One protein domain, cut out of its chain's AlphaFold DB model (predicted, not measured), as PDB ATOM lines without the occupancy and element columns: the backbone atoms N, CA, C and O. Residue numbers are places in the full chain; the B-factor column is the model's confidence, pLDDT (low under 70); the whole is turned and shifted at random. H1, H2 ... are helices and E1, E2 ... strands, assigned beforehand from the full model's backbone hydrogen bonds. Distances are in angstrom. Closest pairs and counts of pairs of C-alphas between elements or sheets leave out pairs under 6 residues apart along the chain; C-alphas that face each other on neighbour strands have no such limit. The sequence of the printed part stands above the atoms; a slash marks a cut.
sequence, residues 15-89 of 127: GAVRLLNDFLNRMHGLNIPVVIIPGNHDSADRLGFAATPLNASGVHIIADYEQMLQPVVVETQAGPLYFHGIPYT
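Overview. This is residues 15 to 89 of the 127 residues of the protein "SbcD" of Advenella kashmirensis (strain DSM 17095 / LMG 22695 / WT001) (UniProt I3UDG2). A small ribbon of two parallel strands, E1 and E2, makes the middle, with the long helix H1 over one side of it and the hairpin E3 and E4 on the opposite side. Short helix H3 is beside E2, H2 is near the ends of the two strands, and residues 18 to 23 of H1 stand free. The printed part has 75 residues with four named helices and four named strands, in the order H1, E1, H2, H3, E2, H4, E3, E4; the sheet E1 and E2 is parallel, the sheet E3 and E4 antiparallel. The class is mixed, helices and strands; the whole is compact, with a radius of gyration of the C-alphas of 12.5 A and spans of 36 by 28 by 19 A.

Along the chain. H1, residues 15 to 29, begins with C-alpha 15 at (46.570, 146.281, 43.861) and is 21.1 A long. E1, residues 34 to 37, is 10.3 A long, with C-alpha 34 at (38.822, 127.875, 47.890). H2, residues 44 to 48, measures 5.6 A, and H3, residues 51 to 55, 6.3 A. E2, residues 59 to 61, is 6.7 A long, and H4, residues 65 to 68, 5.0 A. E3, residues 72 to 76, is 12.7 A long; E4, residues 79 to 83, is 13.0 A long and ends with C-alpha 83 at (40.922, 117.927, 44.694).

Arrangement. E1 and E2 are parallel, 11 degrees between their directions, with N 36 and O 60 within hydrogen-bond range at 2.8 A. E1, H2, H3 and E2 form a strand-helix-strand unit, two parallel neighbour strands with helices between them along the chain. The closest C-alphas of H1 and E2 are those of Leu 24 and Val 59, 7.3 A apart. Those of H3 and E2 are Ala 51 and Ile 61, 5.0 A apart. E1 and H2 are near each other, and H2 and H3 meet only through their link. E3 and E4 form an antiparallel hairpin, 152 degrees between directions, with N 81 and O 74 at 2.8 A and N 74 and O 81 at 2.9 A. The closest C-alphas of E2 and E3 are those of His 60 and Val 72, 7.2 A apart. H1 is apart from E3 and E4, and H4 is apart from E1 and E4. In H1, H2 and H3 every O i to N i+4 pair is within hydrogen-bond range; H4 is too short for such a pair.

Size, cuts and confidence. The two C-alphas farthest apart are those of Gly 15 and Ala 78, 38.3 A. The printed part has no cut. No link is long; E1 to H2, with 6 residues, is short and the others are tight. The mean pLDDT of the printed part is 92.9, and no printed residue is under 70.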
ATOM      1  N   GLY A  15      48.014 146.265  44.106       96.06
ATOM      2  CA  GLY A  15      46.570 146.281  43.861       96.06
ATOM      3  C   GLY A  15      45.983 144.894  43.588       96.06
ATOM      4  O   GLY A  15      44.951 144.563  44.160       96.06
ATOM      5  N   ALA A  16      46.663 144.065  42.789       93.62
ATOM      6  CA  ALA A  16      46.221 142.700  42.493       93.62
ATOM      7  C   ALA A  16      46.316 141.800  43.734       93.62
ATOM      8  O   ALA A  16      45.409 141.018  44.009       93.62
ATOM      9  N   VAL A  17      47.376 141.969  44.533       92.69
ATOM     10  CA  VAL A  17      47.528 141.258  45.813       92.69
ATOM     11  C   VAL A  17      46.388 141.602  46.773       92.69
ATOM     12  O   VAL A  17      45.783 140.701  47.348       92.69
ATOM     13  N   ARG A  18      46.048 142.893  46.909       95.31
ATOM     14  CA  ARG A  18      44.908 143.334  47.732       95.31
ATOM     15  C   ARG A  18      43.581 142.768  47.234       95.31
ATOM     16  O   ARG A  18      42.811 142.271  48.042       95.31
ATOM     17  N   LEU A  19      43.346 142.782  45.921       95.62
ATOM     18  CA  LEU A  19      42.121 142.239  45.338       95.62
ATOM     19  C   LEU A  19      41.948 140.745  45.652       95.62
ATOM     20  O   LEU A  19      40.864 140.336  46.068       95.62
ATOM     21  N   LEU A  20      43.008 139.944  45.490       93.75
ATOM     22  CA  LEU A  20      42.963 138.525  45.844       93.75
ATOM     23  C   LEU A  20      42.679 138.346  47.339       93.75
ATOM     24  O   LEU A  20      41.813 137.558  47.705       93.75
ATOM     25  N   ASN A  21      43.365 139.100  48.199       93.62
ATOM     26  CA  ASN A  21      43.136 139.053  49.641       93.62
ATOM     27  C   ASN A  21      41.675 139.368  50.007       93.62
ATOM     28  O   ASN A  21      41.067 138.645  50.793       93.62
ATOM     29  N   ASP A  22      41.092 140.415  49.427       96.19
ATOM     30  CA  ASP A  22      39.705 140.808  49.701       96.19
ATOM     31  C   ASP A  22      38.714 139.736  49.229       96.19
ATOM     32  O   ASP A  22      37.753 139.416  49.935       96.19
ATOM     33  N   PHE A  23      38.974 139.125  48.069       95.88
ATOM     34  CA  PHE A  23      38.207 137.983  47.581       95.88
ATOM     35  C   PHE A  23      38.277 136.800  48.557       95.88
ATOM     36  O   PHE A  23      37.234 136.302  48.978       95.88
ATOM     37  N   LEU A  24      39.480 136.379  48.960       94.38
ATOM     38  CA  LEU A  24      39.668 135.234  49.857       94.38
ATOM     39  C   LEU A  24      39.012 135.465  51.220       94.38
ATOM     40  O   LEU A  24      38.317 134.579  51.713       94.38
ATOM     41  N   ASN A  25      39.134 136.671  51.780       94.19
ATOM     42  CA  ASN A  25      38.455 137.035  53.026       94.19
ATOM     43  C   ASN A  25      36.929 136.963  52.896       94.19
ATOM     44  O   ASN A  25      36.246 136.505  53.814       94.19
ATOM     45  N   ARG A  26      36.372 137.369  51.748       96.19
ATOM     46  CA  ARG A  26      34.931 137.263  51.496       96.19
ATOM     47  C   ARG A  26      34.474 135.810  51.379       96.19
ATOM     48  O   ARG A  26      33.432 135.473  51.932       96.19
ATOM     49  N   MET A  27      35.234 134.959  50.690       95.75
ATOM     50  CA  MET A  27      34.919 133.529  50.579       95.75
ATOM     51  C   MET A  27      35.002 132.834  51.937       95.75
ATOM     52  O   MET A  27      34.086 132.094  52.301       95.75
ATOM     53  N   HIS A  28      36.035 133.157  52.719       93.50
ATOM     54  CA  HIS A  28      36.189 132.686  54.089       93.50
ATOM     55  C   HIS A  28      34.992 133.083  54.966       93.50
ATOM     56  O   HIS A  28      34.391 132.226  55.603       93.50
ATOM     57  N   GLY A  29      34.567 134.352  54.928       94.19
ATOM     58  CA  GLY A  29      33.391 134.824  55.674       94.19
ATOM     59  C   GLY A  29      32.066 134.162  55.267       94.19
ATOM     60  O   GLY A  29      31.100 134.209  56.025       94.19
ATOM     61  N   LEU A  30      32.015 133.531  54.092       95.94
ATOM     62  CA  LEU A  30      30.873 132.752  53.604       95.94
ATOM     63  C   LEU A  30      31.027 131.241  53.844       95.94
ATOM     64  O   LEU A  30      30.152 130.481  53.434       95.94
ATOM     65  N   ASN A  31      32.112 130.800  54.493       92.94
ATOM     66  CA  ASN A  31      32.486 129.391  54.652       92.94
ATOM     67  C   ASN A  31      32.571 128.630  53.317       92.94
ATOM     68  O   ASN A  31      32.257 127.442  53.251       92.94
ATOM     69  N   ILE A  32      32.965 129.313  52.238       95.00
ATOM     70  CA  ILE A  32      33.140 128.678  50.932       95.00
ATOM     71  C   ILE A  32      34.615 128.286  50.781       95.00
ATOM     72  O   ILE A  32      35.465 129.180  50.746       95.00
ATOM     73  N   PRO A  33      34.935 126.985  50.647       95.06
ATOM     74  CA  PRO A  33      36.309 126.547  50.462       95.06
ATOM     75  C   PRO A  33      36.856 127.007  49.107       95.06
ATOM     76  O   PRO A  33      36.174 126.952  48.077       95.06
ATOM     77  N   VAL A  34      38.115 127.435  49.096       96.44
ATOM     78  CA  VAL A  34      38.822 127.875  47.890       96.44
ATOM     79  C   VAL A  34      40.041 126.988  47.683       96.44
ATOM     80  O   VAL A  34      40.857 126.844  48.580       96.44
ATOM     81  N   VAL A  35      40.174 126.420  46.486       96.81
ATOM     82  CA  VAL A  35      41.362 125.668  46.052       96.81
ATOM     83  C   VAL A  35      42.036 126.435  44.926       96.81
ATOM     84  O   VAL A  35      41.349 126.821  43.973       96.81
ATOM     85  N   ILE A  36      43.344 126.654  45.038       96.88
ATOM     86  CA  ILE A  36      44.166 127.433  44.109       96.88
ATOM     87  C   ILE A  36      45.398 126.616  43.714       96.88
ATOM     88  O   ILE A  36      46.054 126.037  44.576       96.88
ATOM     89  N   ILE A  37      45.733 126.624  42.426       96.50
ATOM     90  CA  ILE A  37      47.043 126.202  41.913       96.50
ATOM     91  C   ILE A  37      47.713 127.390  41.202       96.50
ATOM     92  O   ILE A  37      46.993 128.201  40.612       96.50
ATOM     93  N   PRO A  38      49.050 127.529  41.251       95.19
ATOM     94  CA  PRO A  38      49.774 128.510  40.449       95.19
ATOM     95  C   PRO A  38      49.797 128.096  38.970       95.19
ATOM     96  O   PRO A  38      49.977 126.917  38.650       95.19
ATOM     97  N   GLY A  39      49.626 129.070  38.078       94.69
ATOM     98  CA  GLY A  39      49.856 128.916  36.640       94.69
ATOM     99  C   GLY A  39      51.292 129.246  36.236       94.69
ATOM    100  O   GLY A  39      52.171 129.398  37.084       94.69
ATOM    101  N   ASN A  40      51.543 129.366  34.932       93.69
ATOM    102  CA  ASN A  40      52.883 129.646  34.403       93.69
ATOM    103  C   ASN A  40      53.316 131.101  34.616       93.69
ATOM    104  O   ASN A  40      54.512 131.400  34.568       93.69
ATOM    105  N   HIS A  41      52.360 132.008  34.823       90.69
ATOM    106  CA  HIS A  41      52.643 133.407  35.139       90.69
ATOM    107  C   HIS A  41      52.830 133.652  36.638       90.69
ATOM    108  O   HIS A  41      53.426 134.663  37.026       90.69
ATOM    109  N   ASP A  42      52.367 132.727  37.475       89.75
ATOM    110  CA  ASP A  42      52.494 132.806  38.921       89.75
ATOM    111  C   ASP A  42      53.880 132.358  39.390       89.75
ATOM    112  O   ASP A  42      54.533 131.491  38.816       89.75
ATOM    113  N   SER A  43      54.325 132.912  40.515       90.94
ATOM    114  CA  SER A  43      55.424 132.315  41.269       90.94
ATOM    115  C   SER A  43      54.837 131.347  42.289       90.94
ATOM    116  O   SER A  43      54.217 131.790  43.258       90.94
ATOM    117  N   ALA A  44      55.062 130.046  42.080       90.75
ATOM    118  CA  ALA A  44      54.636 128.993  42.999       90.75
ATOM    119  C   ALA A  44      55.093 129.273  44.440       90.75
ATOM    120  O   ALA A  44      54.265 129.283  45.341       90.75
ATOM    121  N   ASP A  45      56.360 129.648  44.644       89.25
ATOM    122  CA  ASP A  45      56.890 129.991  45.972       89.25
ATOM    123  C   ASP A  45      56.178 131.195  46.611       89.25
ATOM    124  O   ASP A  45      55.855 131.184  47.799       89.25
ATOM    125  N   ARG A  46      55.916 132.258  45.839       89.62
ATOM    126  CA  ARG A  46      55.275 133.476  46.371       89.62
ATOM    127  C   ARG A  46      53.806 133.254  46.686       89.62
ATOM    128  O   ARG A  46      53.330 133.761  47.699       89.62
ATOM    129  N   LEU A  47      53.095 132.531  45.824       89.19
ATOM    130  CA  LEU A  47      51.695 132.185  46.051       89.19
ATOM    131  C   LEU A  47      51.575 131.161  47.193       89.19
ATOM    132  O   LEU A  47      50.712 131.291  48.058       89.19
ATOM    133  N   GLY A  48      52.486 130.189  47.233       88.31
ATOM    134  CA  GLY A  48      52.551 129.107  48.213       88.31
ATOM    135  C   GLY A  48      53.068 129.509  49.595       88.31
ATOM    136  O   GLY A  48      52.799 128.796  50.557       88.31
ATOM    137  N   PHE A  49      53.727 130.666  49.746       87.19
ATOM    138  CA  PHE A  49      54.234 131.164  51.037       87.19
ATOM    139  C   PHE A  49      53.179 131.149  52.158       87.19
ATOM    140  O   PHE A  49      53.505 130.910  53.320       87.19
ATOM    141  N   ALA A  50      51.911 131.390  51.816       79.50
ATOM    142  CA  ALA A  50      50.807 131.414  52.770       79.50
ATOM    143  C   ALA A  50      49.965 130.120  52.784       79.50
ATOM    144  O   ALA A  50      48.972 130.068  53.503       79.50
ATOM    145  N   ALA A  51      50.340 129.075  52.040       84.81
ATOM    146  CA  ALA A  51      49.533 127.860  51.882       84.81
ATOM    147  C   ALA A  51      49.194 127.196  53.229       84.81
ATOM    148  O   ALA A  51      48.027 126.987  53.557       84.81
ATOM    149  N   THR A  52      50.210 126.922  54.052       84.12
ATOM    150  CA  THR A  52      50.031 126.259  55.351       84.12
ATOM    151  C   THR A  52      49.147 127.042  56.329       84.12
ATOM    152  O   THR A  52      48.196 126.449  56.839       84.12
ATOM    153  N   PRO A  53      49.391 128.340  56.620       85.19
ATOM    154  CA  PRO A  53      48.541 129.082  57.552       85.19
ATOM    155  C   PRO A  53      47.116 129.297  57.027       85.19
ATOM    156  O   PRO A  53      46.185 129.377  57.828       85.19
ATOM    157  N   LEU A  54      46.924 129.367  55.706       88.38
ATOM    158  CA  LEU A  54      45.604 129.572  55.111       88.38
ATOM    159  C   LEU A  54      44.737 128.309  55.090       88.38
ATOM    160  O   LEU A  54      43.512 128.441  55.117       88.38
ATOM    161  N   ASN A  55      45.324 127.108  55.147       86.94
ATOM    162  CA  ASN A  55      44.561 125.854  55.139       86.94
ATOM    163  C   ASN A  55      43.465 125.806  56.218       86.94
ATOM    164  O   ASN A  55      42.352 125.364  55.943       86.94
ATOM    165  N   ALA A  56      43.741 126.317  57.424       85.25
ATOM    166  CA  ALA A  56      42.766 126.361  58.520       85.25
ATOM    167  C   ALA A  56      41.585 127.319  58.259       85.25
ATOM    168  O   ALA A  56      40.541 127.199  58.894       85.25
ATOM    169  N   SER A  57      41.736 128.257  57.318       87.06
ATOM    170  CA  SER A  57      40.687 129.192  56.891       87.06
ATOM    171  C   SER A  57      39.829 128.663  55.729       87.06
ATOM    172  O   SER A  57      38.948 129.374  55.248       87.06
ATOM    173  N   GLY A  58      40.061 127.427  55.270       92.06
ATOM    174  CA  GLY A  58      39.382 126.863  54.095       92.06
ATOM    175  C   GLY A  58      39.920 127.401  52.764       92.06
ATOM    176  O   GLY A  58      39.270 127.262  51.728       92.06
ATOM    177  N   VAL A  59      41.097 128.031  52.782       94.88
ATOM    178  CA  VAL A  59      41.819 128.465  51.586       94.88
ATOM    179  C   VAL A  59      43.025 127.556  51.407       94.88
ATOM    180  O   VAL A  59      43.955 127.565  52.209       94.88
ATOM    181  N   HIS A  60      43.003 126.778  50.336       95.75
ATOM    182  CA  HIS A  60      43.984 125.754  50.030       95.75
ATOM    183  C   HIS A  60      44.768 126.154  48.788       95.75
ATOM    184  O   HIS A  60      44.195 126.352  47.716       95.75
ATOM    185  N   ILE A  61      46.083 126.266  48.932       95.75
ATOM    186  CA  ILE A  61      46.994 126.574  47.831       95.75
ATOM    187  C   ILE A  61      47.884 125.352  47.641       95.75
ATOM    188  O   ILE A  61      48.578 124.955  48.572       95.75
ATOM    189  N   ILE A  62      47.835 124.762  46.450       96.06
ATOM    190  CA  ILE A  62      48.636 123.600  46.070       96.06
ATOM    191  C   ILE A  62      49.722 124.110  45.122       96.06
ATOM    192  O   ILE A  62      49.496 124.265  43.922       96.06
ATOM    193  N   ALA A  63      50.863 124.481  45.693       94.94
ATOM    194  CA  ALA A  63      51.957 125.170  45.018       94.94
ATOM    195  C   ALA A  63      53.178 124.282  44.754       94.94
ATOM    196  O   ALA A  63      54.026 124.662  43.951       94.94
ATOM    197  N   ASP A  64      53.271 123.115  45.390       94.12
ATOM    198  CA  ASP A  64      54.396 122.197  45.224       94.12
ATOM    199  C   ASP A  64      53.952 120.741  45.005       94.12
ATOM    200  O   ASP A  64      52.771 120.386  45.107       94.12
ATOM    201  N   TYR A  65      54.922 119.894  44.662       94.56
ATOM    202  CA  TYR A  65      54.673 118.490  44.360       94.56
ATOM    203  C   TYR A  65      54.325 117.640  45.583       94.56
ATOM    204  O   TYR A  65      53.675 116.617  45.414       94.56
ATOM    205  N   GLU A  66      54.692 118.036  46.799       92.19
ATOM    206  CA  GLU A  66      54.303 117.291  48.002       92.19
ATOM    207  C   GLU A  66      52.836 117.574  48.352       92.19
ATOM    208  O   GLU A  66      52.063 116.664  48.662       92.19
ATOM    209  N   GLN A  67      52.414 118.832  48.215       93.38
ATOM    210  CA  GLN A  67      51.030 119.260  48.400       93.38
ATOM    211  C   GLN A  67      50.091 118.619  47.370       93.38
ATOM    212  O   GLN A  67      48.992 118.205  47.723       93.38
ATOM    213  N   MET A  68      50.528 118.478  46.116       94.38
ATOM    214  CA  MET A  68      49.799 117.774  45.045       94.38
ATOM    215  C   MET A  68      49.377 116.345  45.437       94.38
ATOM    216  O   MET A  68      48.319 115.856  45.021       94.38
ATOM    217  N   LEU A  69      50.203 115.667  46.238       94.62
ATOM    218  CA  LEU A  69      49.973 114.286  46.657       94.62
ATOM    219  C   LEU A  69      48.930 114.168  47.779       94.62
ATOM    220  O   LEU A  69      48.399 113.078  47.996       94.62
ATOM    221  N   GLN A  70      48.606 115.268  48.461       92.31
ATOM    222  CA  GLN A  70      47.619 115.325  49.539       92.31
ATOM    223  C   GLN A  70      46.346 116.024  49.032       92.31
ATOM    224  O   GLN A  70      46.356 117.240  48.836       92.31
ATOM    225  N   PRO A  71      45.237 115.299  48.791       94.31
ATOM    226  CA  PRO A  71      44.044 115.925  48.244       94.31
ATOM    227  C   PRO A  71      43.418 116.897  49.240       94.31
ATOM    228  O   PRO A  71      43.284 116.599  50.428       94.31
ATOM    229  N   VAL A  72      42.926 118.023  48.729       93.81
ATOM    230  CA  VAL A  72      41.965 118.838  49.472       93.81
ATOM    231  C   VAL A  72      40.613 118.138  49.402       93.81
ATOM    232  O   VAL A  72      40.092 117.906  48.311       93.81
ATOM    233  N   VAL A  73      40.043 117.809  50.559       94.19
ATOM    234  CA  VAL A  73      38.741 117.143  50.658       94.19
ATOM    235  C   VAL A  73      37.668 118.179  50.964       94.19
ATOM    236  O   VAL A  73      37.746 118.889  51.965       94.19
ATOM    237  N   VAL A  74      36.669 118.273  50.090       92.94
ATOM    238  CA  VAL A  74      35.495 119.128  50.281       92.94
ATOM    239  C   VAL A  74      34.267 118.244  50.428       92.94
ATOM    240  O   VAL A  74      33.903 117.522  49.504       92.94
ATOM    241  N   GLU A  75      33.601 118.329  51.575       92.50
ATOM    242  CA  GLU A  75      32.360 117.598  51.821       92.50
ATOM    243  C   GLU A  75      31.208 118.180  50.994       92.50
ATOM    244  O   GLU A  75      30.950 119.387  51.006       92.50
ATOM    245  N   THR A  76      30.492 117.315  50.276       91.69
ATOM    246  CA  THR A  76      29.316 117.692  49.482       91.69
ATOM    247  C   THR A  76      28.122 116.810  49.835       91.69
ATOM    248  O   THR A  76      28.260 115.763  50.461       91.69
ATOM    249  N   GLN A  77      26.928 117.192  49.377       93.88
ATOM    250  CA  GLN A  77      25.727 116.365  49.550       93.88
ATOM    251  C   GLN A  77      25.833 114.990  48.863       93.88
ATOM    252  O   GLN A  77      25.130 114.066  49.258       93.88
ATOM    253  N   ALA A  78      26.695 114.853  47.850       94.00
ATOM    254  CA  ALA A  78      26.934 113.602  47.130       94.00
ATOM    255  C   ALA A  78      28.103 112.779  47.711       94.00
ATOM    256  O   ALA A  78      28.408 111.714  47.181       94.00
ATOM    257  N   GLY A  79      28.754 113.264  48.775       94.00
ATOM    258  CA  GLY A  79      29.959 112.674  49.365       94.00
ATOM    259  C   GLY A  79      31.202 113.569  49.238       94.00
ATOM    260  O   GLY A  79      31.106 114.696  48.733       94.00
ATOM    261  N   PRO A  80      32.367 113.090  49.708       94.75
ATOM    262  CA  PRO A  80      33.612 113.849  49.676       94.75
ATOM    263  C   PRO A  80      34.123 114.028  48.242       94.75
ATOM    264  O   PRO A  80      34.249 113.067  47.479       94.75
ATOM    265  N   LEU A  81      34.453 115.268  47.883       93.81
ATOM    266  CA  LEU A  81      35.121 115.619  46.635       93.81
ATOM    267  C   LEU A  81      36.612 115.845  46.895       93.81
ATOM    268  O   LEU A  81      36.987 116.710  47.685       93.81
ATOM    269  N   TYR A  82      37.453 115.082  46.201       94.19
ATOM    270  CA  TYR A  82      38.907 115.126  46.339       94.19
ATOM    271  C   TYR A  82      39.518 115.983  45.232       94.19
ATOM    272  O   TYR A  82      39.418 115.654  44.049       94.19
ATOM    273  N   PHE A  83      40.184 117.069  45.611       94.38
ATOM    274  CA  PHE A  83      40.922 117.927  44.694       94.38
ATOM    275  C   PHE A  83      42.417 117.642  44.797       94.38
ATOM    276  O   PHE A  83      43.060 118.003  45.781       94.38
ATOM    277  N   HIS A  84      42.971 117.051  43.742       94.69
ATOM    278  CA  HIS A  84      44.411 117.018  43.507       94.69
ATOM    279  C   HIS A  84      44.774 118.136  42.530       94.69
ATOM    280  O   HIS A  84      44.340 118.130  41.377       94.69
ATOM    281  N   GLY A  85      45.533 119.120  43.004       94.00
ATOM    282  CA  GLY A  85      46.026 120.221  42.184       94.00
ATOM    283  C   GLY A  85      47.429 119.924  41.676       94.00
ATOM    284  O   GLY A  85      48.321 119.670  42.475       94.00
ATOM    285  N   ILE A  86      47.632 119.978  40.361       95.56
ATOM    286  CA  ILE A  86      48.975 119.956  39.779       95.56
ATOM    287  C   ILE A  86      49.363 121.418  39.520       95.56
ATOM    288  O   ILE A  86      48.728 122.037  38.662       95.56
ATOM    289  N   PRO A  87      50.338 121.998  40.249       94.81
ATOM    290  CA  PRO A  87      50.842 123.329  39.921       94.81
ATOM    291  C   PRO A  87      51.420 123.324  38.503       94.81
ATOM    292  O   PRO A  87      51.878 122.279  38.022       94.81
ATOM    293  N   TYR A  88      51.416 124.476  37.823       95.25
ATOM    294  CA  TYR A  88      52.048 124.559  36.508       95.25
ATOM    295  C   TYR A  88      53.469 123.994  36.563       95.25
ATOM    296  O   TYR A  88      54.259 124.321  37.448       95.25
ATOM    297  N   THR A  89      53.748 123.117  35.608       95.50
ATOM    298  CA  THR A  89      54.968 122.329  35.564       95.50
ATOM    299  C   THR A  89      55.453 122.251  34.130       95.50
ATOM    300  O   THR A  89      54.727 121.785  33.249       95.50
TER     301      THR A  89